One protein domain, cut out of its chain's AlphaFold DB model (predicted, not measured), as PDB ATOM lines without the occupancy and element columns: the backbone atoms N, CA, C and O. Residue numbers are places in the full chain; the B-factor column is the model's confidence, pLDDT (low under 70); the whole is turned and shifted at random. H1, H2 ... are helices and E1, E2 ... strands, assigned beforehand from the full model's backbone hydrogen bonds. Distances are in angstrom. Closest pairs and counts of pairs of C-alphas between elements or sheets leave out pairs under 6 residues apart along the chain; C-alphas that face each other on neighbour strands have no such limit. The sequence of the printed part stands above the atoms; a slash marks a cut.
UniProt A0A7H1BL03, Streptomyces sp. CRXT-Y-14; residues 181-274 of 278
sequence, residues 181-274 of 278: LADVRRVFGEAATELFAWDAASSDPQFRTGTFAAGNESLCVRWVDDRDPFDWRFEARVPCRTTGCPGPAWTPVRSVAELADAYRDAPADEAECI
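This is residues 181 to 274 of the 278 residues of a protein of Streptomyces sp. CRXT-Y-14 (UniProt A0A7H1BL03). A strongly twisted sheet of five strands, each folding back beside the one before, has helix H3 packed over E3 and E4. H1 and H2 form a small helical corner near the E1 edge, and the last residues run beside E5 at the other edge. The printed part has 94 residues; along it come H1, H2, E1, E2, E3, E4, E5 and H3, with the sheet antiparallel in the order E1 E2 E3 E4 E5. The class is mixed, and the whole is compact, with a radius of gyration of the C-alphas of 12.7 A and spans of 38 by 34 by 27 A.

H1, residues 181 to 188, begins at C-alpha 181 (38.223, 18.370, -34.460) and is 10.3 A long. H2 is residues 190 to 193, 5.4 A, and E1 residues 196 to 198, 6.9 A. E2, residues 208 to 214, measures 20.4 A and E3, residues 217 to 223, 20.1 A. E4 is residues 234 to 239, 16.5 A, and E5 residues 248 to 252, 13.5 A. H3, residues 256 to 263, 10.3 A, ends at C-alpha 263 (26.261, 25.127, -49.519).

H1 touches H2, closest at the C-alphas of Arg 185 and Thr 193, 6.1 A. The strands form a meander, each the antiparallel neighbour of the one before; N 197 and O 211 of E1 and E2 are 3.0 A apart, N 219 and O 212 of E3 and E2 2.8 A, N 222 and O 235 of E3 and E4 2.9 A, and N 236 and O 251 of E4 and E5 2.8 A, within hydrogen-bond range. H3 is on the sheet at a height of 8.6 A, over E3 and, only just, E4 with 3 of its C-alphas. In H1 and H3 every O i to N i+4 pair is within hydrogen-bond range; H2 is too short for one.

The C-alphas of Glu 190 and Gly 244 are the farthest apart, 38.1 A. The printed part has no cut, and no link is long. Residue 226 and residues 229 to 232 have pLDDT under 70.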
ATOM      1  N   LEU A 181      38.957  18.757 -33.256       92.56
ATOM      2  CA  LEU A 181      38.223  18.370 -34.460       92.56
ATOM      3  C   LEU A 181      37.430  17.066 -34.288       92.56
ATOM      4  O   LEU A 181      36.839  16.587 -35.256       92.56
ATOM      5  N   ALA A 182      37.380  16.485 -33.084       90.44
ATOM      6  CA  ALA A 182      36.745  15.185 -32.848       90.44
ATOM      7  C   ALA A 182      35.269  15.152 -33.277       90.44
ATOM      8  O   ALA A 182      34.848  14.217 -33.959       90.44
ATOM      9  N   ASP A 183      34.494  16.188 -32.946       89.75
ATOM     10  CA  ASP A 183      33.091  16.280 -33.361       89.75
ATOM     11  C   ASP A 183      32.948  16.435 -34.875       89.75
ATOM     12  O   ASP A 183      32.146  15.741 -35.491       89.75
ATOM     13  N   VAL A 184      33.777  17.272 -35.501       92.94
ATOM     14  CA  VAL A 184      33.771  17.462 -36.960       92.94
ATOM     15  C   VAL A 184      34.069  16.138 -37.662       92.94
ATOM     16  O   VAL A 184      33.330  15.734 -38.556       92.94
ATOM     17  N   ARG A 185      35.097  15.413 -37.212       92.69
ATOM     18  CA  ARG A 185      35.453  14.081 -37.714       92.69
ATOM     19  C   ARG A 185      34.319  13.079 -37.533       92.69
ATOM     20  O   ARG A 185      34.051  12.288 -38.433       92.69
ATOM     21  N   ARG A 186      33.668  13.085 -36.370       90.06
ATOM     22  CA  ARG A 186      32.583  12.158 -36.038       90.06
ATOM     23  C   ARG A 186      31.365  12.353 -36.944       90.06
ATOM     24  O   ARG A 186      30.766  11.357 -37.338       90.06
ATOM     25  N   VAL A 187      31.008  13.598 -37.265       91.19
ATOM     26  CA  VAL A 187      29.838  13.915 -38.105       91.19
ATOM     27  C   VAL A 187      30.170  13.861 -39.600       91.19
ATOM     28  O   VAL A 187      29.439  13.267 -40.389       91.19
ATOM     29  N   PHE A 188      31.285  14.466 -40.006       93.31
ATOM     30  CA  PHE A 188      31.601  14.729 -41.413       93.31
ATOM     31  C   PHE A 188      32.748  13.866 -41.964       93.31
ATOM     32  O   PHE A 188      33.009  13.871 -43.165       93.31
ATOM     33  N   GLY A 189      33.407  13.074 -41.120       93.06
ATOM     34  CA  GLY A 189      34.528  12.218 -41.505       93.06
ATOM     35  C   GLY A 189      35.870  12.951 -41.585       93.06
ATOM     36  O   GLY A 189      35.940  14.176 -41.551       93.06
ATOM     37  N   GLU A 190      36.955  12.178 -41.708       90.94
ATOM     38  CA  GLU A 190      38.334  12.698 -41.678       90.94
ATOM     39  C   GLU A 190      38.604  13.730 -42.780       90.94
ATOM     40  O   GLU A 190      39.108  14.810 -42.498       90.94
ATOM     41  N   ALA A 191      38.214  13.440 -44.025       92.19
ATOM     42  CA  ALA A 191      38.508  14.309 -45.168       92.19
ATOM     43  C   ALA A 191      37.883  15.709 -45.032       92.19
ATOM     44  O   ALA A 191      38.444  16.691 -45.503       92.19
ATOM     45  N   ALA A 192      36.731  15.814 -44.363       94.00
ATOM     46  CA  ALA A 192      36.087  17.099 -44.126       94.00
ATOM     47  C   ALA A 192      36.862  17.954 -43.109       94.00
ATOM     48  O   ALA A 192      36.820  19.179 -43.190       94.00
ATOM     49  N   THR A 193      37.604  17.331 -42.184       94.19
ATOM     50  CA  THR A 193      38.418  18.059 -41.198       94.19
ATOM     51  C   THR A 193      39.559  18.848 -41.844       94.19
ATOM     52  O   THR A 193      39.917  19.903 -41.335       94.19
ATOM     53  N   GLU A 194      40.067  18.408 -43.001       93.19
ATOM     54  CA  GLU A 194      41.105  19.122 -43.762       93.19
ATOM     55  C   GLU A 194      40.608  20.458 -44.339       93.19
ATOM     56  O   GLU A 194      41.405  21.352 -44.617       93.19
ATOM     57  N   LEU A 195      39.290  20.597 -44.513       95.62
ATOM     58  CA  LEU A 195      38.637  21.808 -45.011       95.62
ATOM     59  C   LEU A 195      38.106  22.695 -43.882       95.62
ATOM     60  O   LEU A 195      37.556  23.756 -44.163       95.62
ATOM     61  N   PHE A 196      38.208  22.262 -42.626       96.31
ATOM     62  CA  PHE A 196      37.539  22.900 -41.503       96.31
ATOM     63  C   PHE A 196      38.516  23.620 -40.574       96.31
ATOM     64  O   PHE A 196      39.568  23.094 -40.216       96.31
ATOM     65  N   ALA A 197      38.113  24.793 -40.095       95.19
ATOM     66  CA  ALA A 197      38.764  25.463 -38.980       95.19
ATOM     67  C   ALA A 197      37.725  26.037 -38.013       95.19
ATOM     68  O   ALA A 197      36.714  26.599 -38.431       95.19
ATOM     69  N   TRP A 198      37.993  25.935 -36.711       94.56
ATOM     70  CA  TRP A 198      37.239  26.693 -35.714       94.56
ATOM     71  C   TRP A 198      37.589  28.177 -35.803       94.56
ATOM     72  O   TRP A 198      38.761  28.536 -35.956       94.56
ATOM     73  N   ASP A 199      36.588  29.043 -35.660       92.44
ATOM     74  CA  ASP A 199      36.824  30.481 -35.680       92.44
ATOM     75  C   ASP A 199      37.556  30.903 -34.395       92.44
ATOM     76  O   ASP A 199      37.205  30.484 -33.289       92.44
ATOM     77  N   ALA A 200      38.569  31.768 -34.520       87.00
ATOM     78  CA  ALA A 200      39.322  32.270 -33.363       87.00
ATOM     79  C   ALA A 200      38.436  33.063 -32.383       87.00
ATOM     80  O   ALA A 200      38.668  33.059 -31.175       87.00
ATOM     81  N   ALA A 201      37.421  33.741 -32.917       84.81
ATOM     82  CA  ALA A 201      36.346  34.359 -32.164       84.81
ATOM     83  C   ALA A 201      35.028  33.948 -32.814       84.81
ATOM     84  O   ALA A 201      34.875  34.092 -34.028       84.81
ATOM     85  N   SER A 202      34.094  33.447 -32.006       80.44
ATOM     86  CA  SER A 202      32.811  33.008 -32.533       80.44
ATOM     87  C   SER A 202      32.047  34.175 -33.151       80.44
ATOM     88  O   SER A 202      31.937  35.247 -32.548       80.44
ATOM     89  N   SER A 203      31.509  33.959 -34.349       73.38
ATOM     90  CA  SER A 203      30.640  34.940 -35.006       73.38
ATOM     91  C   SER A 203      29.264  35.034 -34.338       73.38
ATOM     92  O   SER A 203      28.608  36.072 -34.439       73.38
ATOM     93  N   ASP A 204      28.864  33.988 -33.610       72.88
ATOM     94  CA  ASP A 204      27.686  33.969 -32.753       72.88
ATOM     95  C   ASP A 204      28.127  33.854 -31.282       72.88
ATOM     96  O   ASP A 204      28.689  32.830 -30.896       72.88
ATOM     97  N   PRO A 205      27.882  34.860 -30.425       74.50
ATOM     98  CA  PRO A 205      28.308  34.826 -29.026       74.50
ATOM     99  C   PRO A 205      27.749  33.647 -28.218       74.50
ATOM    100  O   PRO A 205      28.284  33.345 -27.152       74.50
ATOM    101  N   GLN A 206      26.657  33.026 -28.675       81.94
ATOM    102  CA  GLN A 206      25.985  31.938 -27.963       81.94
ATOM    103  C   GLN A 206      26.535  30.557 -28.323       81.94
ATOM    104  O   GLN A 206      26.430  29.632 -27.518       81.94
ATOM    105  N   PHE A 207      27.132  30.415 -29.504       86.88
ATOM    106  CA  PHE A 207      27.567  29.128 -30.038       86.88
ATOM    107  C   PHE A 207      29.054  29.145 -30.345       86.88
ATOM    108  O   PHE A 207      29.662  30.197 -30.506       86.88
ATOM    109  N   ARG A 208      29.662  27.970 -30.464       90.06
ATOM    110  CA  ARG A 208      30.997  27.857 -31.053       90.06
ATOM    111  C   ARG A 208      30.833  27.792 -32.569       90.06
ATOM    112  O   ARG A 208      30.146  26.894 -33.049       90.06
ATOM    113  N   THR A 209      31.446  28.705 -33.318       93.50
ATOM    114  CA  THR A 209      31.388  28.689 -34.788       93.50
ATOM    115  C   THR A 209      32.687  28.211 -35.412       93.50
ATOM    116  O   THR A 209      33.775  28.377 -34.855       93.50
ATOM    117  N   GLY A 210      32.557  27.584 -36.572       95.31
ATOM    118  CA  GLY A 210      33.669  27.201 -37.421       95.31
ATOM    119  C   GLY A 210      33.290  27.324 -38.884       95.31
ATOM    120  O   GLY A 210      32.143  27.605 -39.239       95.31
ATOM    121  N   THR A 211      34.271  27.116 -39.743       96.12
ATOM    122  CA  THR A 211      34.145  27.381 -41.166       96.12
ATOM    123  C   THR A 211      34.750  26.235 -41.958       96.12
ATOM    124  O   THR A 211      35.909  25.879 -41.753       96.12
ATOM    125  N   PHE A 212      33.971  25.686 -42.890       96.94
ATOM    126  CA  PHE A 212      34.503  24.893 -43.995       96.94
ATOM    127  C   PHE A 212      34.931  25.842 -45.108       96.94
ATOM    128  O   PHE A 212      34.125  26.675 -45.523       96.94
ATOM    129  N   ALA A 213      36.164  25.745 -45.595       95.50
ATOM    130  CA  ALA A 213      36.684  26.641 -46.621       95.50
ATOM    131  C   ALA A 213      37.573  25.925 -47.642       95.50
ATOM    132  O   ALA A 213      38.366  25.047 -47.306       95.50
ATOM    133  N   ALA A 214      37.471  26.361 -48.897       94.00
ATOM    134  CA  ALA A 214      38.363  25.975 -49.983       94.00
ATOM    135  C   ALA A 214      38.548  27.171 -50.927       94.00
ATOM    136  O   ALA A 214      37.588  27.692 -51.491       94.00
ATOM    137  N   GLY A 215      39.785  27.640 -51.098       92.38
ATOM    138  CA  GLY A 215      40.050  28.837 -51.902       92.38
ATOM    139  C   GLY A 215      39.360  30.083 -51.329       92.38
ATOM    140  O   GLY A 215      39.645  30.485 -50.205       92.38
ATOM    141  N   ASN A 216      38.489  30.714 -52.118       94.00
ATOM    142  CA  ASN A 216      37.689  31.880 -51.724       94.00
ATOM    143  C   ASN A 216      36.250  31.523 -51.308       94.00
ATOM    144  O   ASN A 216      35.452  32.426 -51.052       94.00
ATOM    145  N   GLU A 217      35.913  30.237 -51.282       94.81
ATOM    146  CA  GLU A 217      34.594  29.726 -50.935       94.81
ATOM    147  C   GLU A 217      34.572  29.278 -49.472       94.81
ATOM    148  O   GLU A 217      35.555  28.738 -48.953       94.81
ATOM    149  N   SER A 218      33.448  29.513 -48.792       95.31
ATOM    150  CA  SER A 218      33.301  29.159 -47.380       95.31
ATOM    151  C   SER A 218      31.857  28.870 -46.991       95.31
ATOM    152  O   SER A 218      30.950  29.582 -47.425       95.31
ATOM    153  N   LEU A 219      31.669  27.917 -46.082       95.88
ATOM    154  CA  LEU A 219      30.416  27.636 -45.396       95.88
ATOM    155  C   LEU A 219      30.635  27.740 -43.885       95.88
ATOM    156  O   LEU A 219      31.423  26.994 -43.305       95.88
ATOM    157  N   CYS A 220      29.932  28.674 -43.251       95.56
ATOM    158  CA  CYS A 220      29.957  28.828 -41.800       95.56
ATOM    159  C   CYS A 220      29.022  27.803 -41.160       95.56
ATOM    160  O   CYS A 220      27.888  27.624 -41.615       95.56
ATOM    161  N   VAL A 221      29.491  27.172 -40.091       95.38
ATOM    162  CA  VAL A 221      28.703  26.282 -39.246       95.38
ATOM    163  C   VAL A 221      28.795  26.716 -37.789       95.38
ATOM    164  O   VAL A 221      29.770  27.338 -37.359       95.38
ATOM    165  N   ARG A 222      27.786  26.355 -37.005       93.12
ATOM    166  CA  ARG A 222      27.804  26.482 -35.550       93.12
ATOM    167  C   ARG A 222      27.601  25.126 -34.896       93.12
ATOM    168  O   ARG A 222      26.967  24.250 -35.476       93.12
ATOM    169  N   TRP A 223      28.159  24.977 -33.704       91.19
ATOM    170  CA  TRP A 223      28.015  23.796 -32.864       91.19
ATOM    171  C   TRP A 223      27.092  24.099 -31.680       91.19
ATOM    172  O   TRP A 223      27.283  25.102 -30.984       91.19
ATOM    173  N   VAL A 224      26.097  23.238 -31.471       84.69
ATOM    174  CA  VAL A 224      24.956  23.450 -30.568       84.69
ATOM    175  C   VAL A 224      24.956  22.426 -29.427       84.69
ATOM    176  O   VAL A 224      24.693  21.251 -29.642       84.69
ATOM    177  N   ASP A 225      25.177  22.833 -28.172       77.38
ATOM    178  CA  ASP A 225      25.037  21.906 -27.033       77.38
ATOM    179  C   ASP A 225      23.603  21.869 -26.436       77.38
ATOM    180  O   ASP A 225      23.356  22.402 -25.356       77.38
ATOM    181  N   ASP A 226      22.624  21.262 -27.114       69.69
ATOM    182  CA  ASP A 226      21.305  20.917 -26.550       69.69
ATOM    183  C   ASP A 226      21.288  19.843 -25.420       69.69
ATOM    184  O   ASP A 226      20.229  19.571 -24.852       69.69
ATOM    185  N   ARG A 227      22.431  19.245 -25.036       70.00
ATOM    186  CA  ARG A 227      22.540  18.118 -24.078       70.00
ATOM    187  C   ARG A 227      21.801  16.809 -24.447       70.00
ATOM    188  O   ARG A 227      21.752  15.915 -23.600       70.00
ATOM    189  N   ASP A 228      21.330  16.627 -25.685       71.62
ATOM    190  CA  ASP A 228      20.898  15.323 -26.210       71.62
ATOM    191  C   ASP A 228      22.107  14.471 -26.674       71.62
ATOM    192  O   ASP A 228      22.847  14.864 -27.582       71.62
ATOM    193  N   PRO A 229      22.372  13.301 -26.067       61.31
ATOM    194  CA  PRO A 229      23.493  12.440 -26.456       61.31
ATOM    195  C   PRO A 229      23.387  11.853 -27.876       61.31
ATOM    196  O   PRO A 229      24.368  11.289 -28.361       61.31
ATOM    197  N   PHE A 230      22.228  11.952 -28.532       64.69
ATOM    198  CA  PHE A 230      21.990  11.435 -29.880       64.69
ATOM    199  C   PHE A 230      21.962  12.513 -30.962       64.69
ATOM    200  O   PHE A 230      21.933  12.149 -32.140       64.69
ATOM    201  N   ASP A 231      22.003  13.797 -30.595       67.62
ATOM    202  CA  ASP A 231      22.083  14.882 -31.567       67.62
ATOM    203  C   ASP A 231      23.543  15.193 -31.935       67.62
ATOM    204  O   ASP A 231      24.458  15.196 -31.103       67.62
ATOM    205  N   TRP A 232      23.777  15.425 -33.227       62.56
ATOM    206  CA  TRP A 232      25.097  15.628 -33.826       62.56
ATOM    207  C   TRP A 232      25.375  17.124 -34.071       62.56
ATOM    208  O   TRP A 232      26.516  17.459 -34.375       62.56
ATOM    209  N   ARG A 233      24.398  18.009 -33.782       75.31
ATOM    210  CA  ARG A 233      24.587  19.383 -33.258       75.31
ATOM    211  C   ARG A 233      25.315  20.402 -34.130       75.31
ATOM    212  O   ARG A 233      25.724  21.448 -33.627       75.31
ATOM    213  N   PHE A 234      25.511  20.128 -35.411       92.31
ATOM    214  CA  PHE A 234      26.016  21.137 -36.333       92.31
ATOM    215  C   PHE A 234      24.878  21.733 -37.134       92.31
ATOM    216  O   PHE A 234      24.026  21.013 -37.650       92.31
ATOM    217  N   GLU A 235      24.921  23.047 -37.293       93.25
ATOM    218  CA  GLU A 235      24.032  23.758 -38.196       93.25
ATOM    219  C   GLU A 235      24.845  24.605 -39.159       93.25
ATOM    220  O   GLU A 235      25.796  25.279 -38.759       93.25
ATOM    221  N   ALA A 236      24.464  24.580 -40.430       95.00
ATOM    222  CA  ALA A 236      25.067  25.383 -41.475       95.00
ATOM    223  C   ALA A 236      24.288  26.679 -41.676       95.00
ATOM    224  O   ALA A 236      23.056  26.708 -41.624       95.00
ATOM    225  N   ARG A 237      25.021  27.761 -41.928       94.56
ATOM    226  CA  ARG A 237      24.426  29.057 -42.233       94.56
ATOM    227  C   ARG A 237      23.979  29.093 -43.687       94.56
ATOM    228  O   ARG A 237      24.812  28.989 -44.584       94.56
ATOM    229  N   VAL A 238      22.696  29.345 -43.899       93.12
ATOM    230  CA  VAL A 238      22.068  29.500 -45.214       93.12
ATOM    231  C   VAL A 238      21.310  30.835 -45.301       93.12
ATOM    232  O   VAL A 238      20.992  31.445 -44.272       93.12
ATOM    233  N   PRO A 239      21.020  31.349 -46.506       89.12
ATOM    234  CA  PRO A 239      20.137  32.493 -46.683       89.12
ATOM    235  C   PRO A 239      18.714  32.181 -46.203       89.12
ATOM    236  O   PRO A 239      18.187  31.092 -46.437       89.12
ATOM    237  N   CYS A 240      18.051  33.155 -45.577       86.75
ATOM    238  CA  CYS A 240      16.630  33.032 -45.259       86.75
ATOM    239  C   CYS A 240      15.785  32.942 -46.544       86.75
ATOM    240  O   CYS A 240      15.940  33.752 -47.460       86.75
ATOM    241  N   ARG A 241      14.848  31.985 -46.599       84.19
ATOM    242  CA  ARG A 241      13.931  31.804 -47.743       84.19
ATOM    243  C   ARG A 241      12.790  32.830 -47.778       84.19
ATOM    244  O   ARG A 241      12.129  32.973 -48.808       84.19
ATOM    245  N   THR A 242      12.567  33.567 -46.689       83.81
ATOM    246  CA  THR A 242      11.548  34.622 -46.621       83.81
ATOM    247  C   THR A 242      11.937  35.794 -47.513       83.81
ATOM    248  O   THR A 242      12.984  36.422 -47.343       83.81
ATOM    249  N   THR A 243      11.062  36.123 -48.466       82.50
ATOM    250  CA  THR A 243      11.286  37.212 -49.422       82.50
ATOM    251  C   THR A 243      11.557  38.531 -48.697       82.50
ATOM    252  O   THR A 243      10.738  39.003 -47.913       82.50
ATOM    253  N   GLY A 244      12.707  39.144 -48.986       80.25
ATOM    254  CA  GLY A 244      13.106  40.427 -48.406       80.25
ATOM    255  C   GLY A 244      13.765  40.341 -47.025       80.25
ATOM    256  O   GLY A 244      14.123  41.386 -46.485       80.25
ATOM    257  N   CYS A 245      13.975  39.144 -46.464       83.81
ATOM    258  CA  CYS A 245      14.747  38.971 -45.236       83.81
ATOM    259  C   CYS A 245      16.246  38.806 -45.557       83.81
ATOM    260  O   CYS A 245      16.635  37.791 -46.127       83.81
ATOM    261  N   PRO A 246      17.124  39.751 -45.163       80.25
ATOM    262  CA  PRO A 246      18.572  39.592 -45.312       80.25
ATOM    263  C   PRO A 246      19.198  38.837 -44.122       80.25
ATOM    264  O   PRO A 246      20.407  38.904 -43.911       80.25
ATOM    265  N   GLY A 247      18.374  38.225 -43.263       81.19
ATOM    266  CA  GLY A 247      18.828  37.534 -42.062       81.19
ATOM    267  C   GLY A 247      19.470  36.183 -42.386       81.19
ATOM    268  O   GLY A 247      19.017  35.510 -43.313       81.19
ATOM    269  N   PRO A 248      20.493  35.760 -41.624       86.75
ATOM    270  CA  PRO A 248      20.969  34.388 -41.697       86.75
ATOM    271  C   PRO A 248      19.895  33.437 -41.152       86.75
ATOM    272  O   PRO A 248      19.207  33.757 -40.175       86.75
ATOM    273  N   ALA A 249      19.771  32.281 -41.789       91.00
ATOM    274  CA  ALA A 249      19.053  31.134 -41.265       91.00
ATOM    275  C   ALA A 249      20.036  29.989 -41.006       91.00
ATOM    276  O   ALA A 249      21.124  29.950 -41.589       91.00
ATOM    277  N   TRP A 250      19.667  29.089 -40.106       92.12
ATOM    278  CA  TRP A 250      20.488  27.950 -39.717       92.12
ATOM    279  C   TRP A 250      19.721  26.665 -39.958       92.12
ATOM    280  O   TRP A 250      18.533  26.589 -39.674       92.12
ATOM    281  N   THR A 251      20.396  25.673 -40.521       92.69
ATOM    282  CA  THR A 251      19.797  24.379 -40.849       92.69
ATOM    283  C   THR A 251      20.697  23.260 -40.341       92.69
ATOM    284  O   THR A 251      21.921  23.374 -40.484       92.69
ATOM    285  N   PRO A 252      20.148  22.203 -39.728       92.44
ATOM    286  CA  PRO A 252      20.945  21.103 -39.205       92.44
ATOM    287  C   PRO A 252      21.678  20.358 -40.324       92.44
ATOM    288  O   PRO A 252      21.156  20.159 -41.419       92.44
ATOM    289  N   VAL A 253      22.907  19.937 -40.030       93.06
ATOM    290  CA  VAL A 253      23.769  19.180 -40.941       93.06
ATOM    291  C   VAL A 253      24.438  18.022 -40.202       93.06
ATOM    292  O   VAL A 253      25.141  18.198 -39.209       93.06
ATOM    293  N   ARG A 254      24.221  16.805 -40.701       91.50
ATOM    294  CA  ARG A 254      24.618  15.536 -40.054       91.50
ATOM    295  C   ARG A 254      25.549  14.694 -40.918       91.50
ATOM    296  O   ARG A 254      25.952  13.601 -40.528       91.50
ATOM    297  N   SER A 255      25.865  15.179 -42.114       92.81
ATOM    298  CA  SER A 255      26.742  14.514 -43.068       92.81
ATOM    299  C   SER A 255      27.348  15.515 -44.049       92.81
ATOM    300  O   SER A 255      26.881  16.647 -44.186       92.81
ATOM    301  N   VAL A 256      28.378  15.089 -44.784       94.62
ATOM    302  CA  VAL A 256      28.971  15.895 -45.867       94.62
ATOM    303  C   VAL A 256      27.973  16.152 -47.000       94.62
ATOM    304  O   VAL A 256      28.036  17.198 -47.638       94.62
ATOM    305  N   ALA A 257      27.032  15.232 -47.238       94.69
ATOM    306  CA  ALA A 257      25.977  15.440 -48.228       94.69
ATOM    307  C   ALA A 257      25.071  16.614 -47.824       94.69
ATOM    308  O   ALA A 257      24.831  17.501 -48.637       94.69
ATOM    309  N   GLU A 258      24.674  16.681 -46.551       94.38
ATOM    310  CA  GLU A 258      23.875  17.795 -46.024       94.38
ATOM    311  C   GLU A 258      24.659  19.117 -46.007       94.38
ATOM    312  O   GLU A 258      24.095  20.161 -46.326       94.38
ATOM    313  N   LEU A 259      25.973  19.094 -45.734       94.75
ATOM    314  CA  LEU A 259      26.830  20.278 -45.913       94.75
ATOM    315  C   LEU A 259      26.839  20.761 -47.371       94.75
ATOM    316  O   LEU A 259      26.752  21.961 -47.622       94.75
ATOM    317  N   ALA A 260      26.934  19.843 -48.335       95.31
ATOM    318  CA  ALA A 260      26.912  20.175 -49.758       95.31
ATOM    319  C   ALA A 260      25.539  20.697 -50.219       95.31
ATOM    320  O   ALA A 260      25.465  21.527 -51.126       95.31
ATOM    321  N   ASP A 261      24.453  20.231 -49.610       95.00
ATOM    322  CA  ASP A 261      23.096  20.730 -49.846       95.00
ATOM    323  C   ASP A 261      22.907  22.134 -49.265       95.00
ATOM    324  O   ASP A 261      22.432  23.031 -49.966       95.00
ATOM    325  N   ALA A 262      23.368  22.360 -48.032       94.38
ATOM    326  CA  ALA A 262      23.374  23.675 -47.400       94.38
ATOM    327  C   ALA A 262      24.224  24.684 -48.188       94.38
ATOM    328  O   ALA A 262      23.776  25.802 -48.422       94.38
ATOM    329  N   TYR A 263      25.405  24.282 -48.676       94.38
ATOM    330  CA  TYR A 263      26.261  25.127 -49.519       94.38
ATOM    331  C   TYR A 263      25.583  25.564 -50.826       94.38
ATOM    332  O   TYR A 263      25.860  26.640 -51.347       94.38
ATOM    333  N   ARG A 264      24.687  24.731 -51.369       93.88
ATOM    334  CA  ARG A 264      23.924  25.014 -52.595       93.88
ATOM    335  C   ARG A 264      22.595  25.728 -52.326       93.88
ATOM    336  O   ARG A 264      21.746  25.754 -53.216       93.88
ATOM    337  N   ASP A 265      22.393  26.257 -51.119       89.62
ATOM    338  CA  ASP A 265      21.148  26.884 -50.655       89.62
ATOM    339  C   ASP A 265      19.907  25.972 -50.782       89.62
ATOM    340  O   ASP A 265      18.759  26.422 -50.888       89.62
ATOM    341  N   ALA A 266      20.125  24.658 -50.736       89.88
ATOM    342  CA  ALA A 266      19.103  23.632 -50.901       89.88
ATOM    343  C   ALA A 266      19.066  22.653 -49.710       89.88
ATOM    344  O   ALA A 266      19.108  21.447 -49.944       89.88
ATOM    345  N   PRO A 267      18.985  23.128 -48.447       87.94
ATOM    346  CA  PRO A 267      18.983  22.241 -47.289       87.94
ATOM    347  C   PRO A 267      17.823  21.247 -47.313       87.94
ATOM    348  O   PRO A 267      16.731  21.559 -47.804       87.94
ATOM    349  N   ALA A 268      18.095  20.057 -46.773       82.38
ATOM    350  CA  ALA A 268      17.128  18.974 -46.643       82.38
ATOM    351  C   ALA A 268      16.052  19.282 -45.590       82.38
ATOM    352  O   ALA A 268      14.879  18.986 -45.816       82.38
ATOM    353  N   ASP A 269      16.458  19.908 -44.485       84.88
ATOM    354  CA  ASP A 269      15.582  20.317 -43.389       84.88
ATOM    355  C   ASP A 269      15.195  21.803 -43.498       84.88
ATOM    356  O   ASP A 269      15.796  22.586 -44.245       84.88
ATOM    357  N   GLU A 270      14.169  22.204 -42.744       83.75
ATOM    358  CA  GLU A 270      13.794  23.613 -42.608       83.75
ATOM    359  C   GLU A 270      14.931  24.412 -41.951       83.75
ATOM    360  O   GLU A 270      15.702  23.898 -41.139       83.75
ATOM    361  N   ALA A 271      15.083  25.667 -42.376       87.31
ATOM    362  CA  ALA A 271      16.133  26.550 -41.890       87.31
ATOM    363  C   ALA A 271      15.513  27.638 -41.017       87.31
ATOM    364  O   ALA A 271      14.734  28.447 -41.520       87.31
ATOM    365  N   GLU A 272      15.906  27.690 -39.750       86.50
ATOM    366  CA  GLU A 272      15.360  28.628 -38.774       86.50
ATOM    367  C   GLU A 272      16.035  29.995 -38.906       86.50
ATOM    368  O   GLU A 272      17.260  30.133 -38.765       86.50
ATOM    369  N   CYS A 273      15.252  31.038 -39.193       86.81
ATOM    370  CA  CYS A 273      15.790  32.392 -39.325       86.81
ATOM    371  C   CYS A 273      15.802  33.159 -38.000       86.81
ATOM    372  O   CYS A 273      14.758  33.421 -37.415       86.81
ATOM    373  N   ILE A 274      16.966  33.709 -37.629       83.00
ATOM    374  CA  ILE A 274      17.139  34.498 -36.391       83.00
ATOM    375  C   ILE A 274      16.331  35.818 -36.395       83.00
ATOM    376  O   ILE A 274      16.187  36.472 -35.364       83.00
TER     377      ILE A 274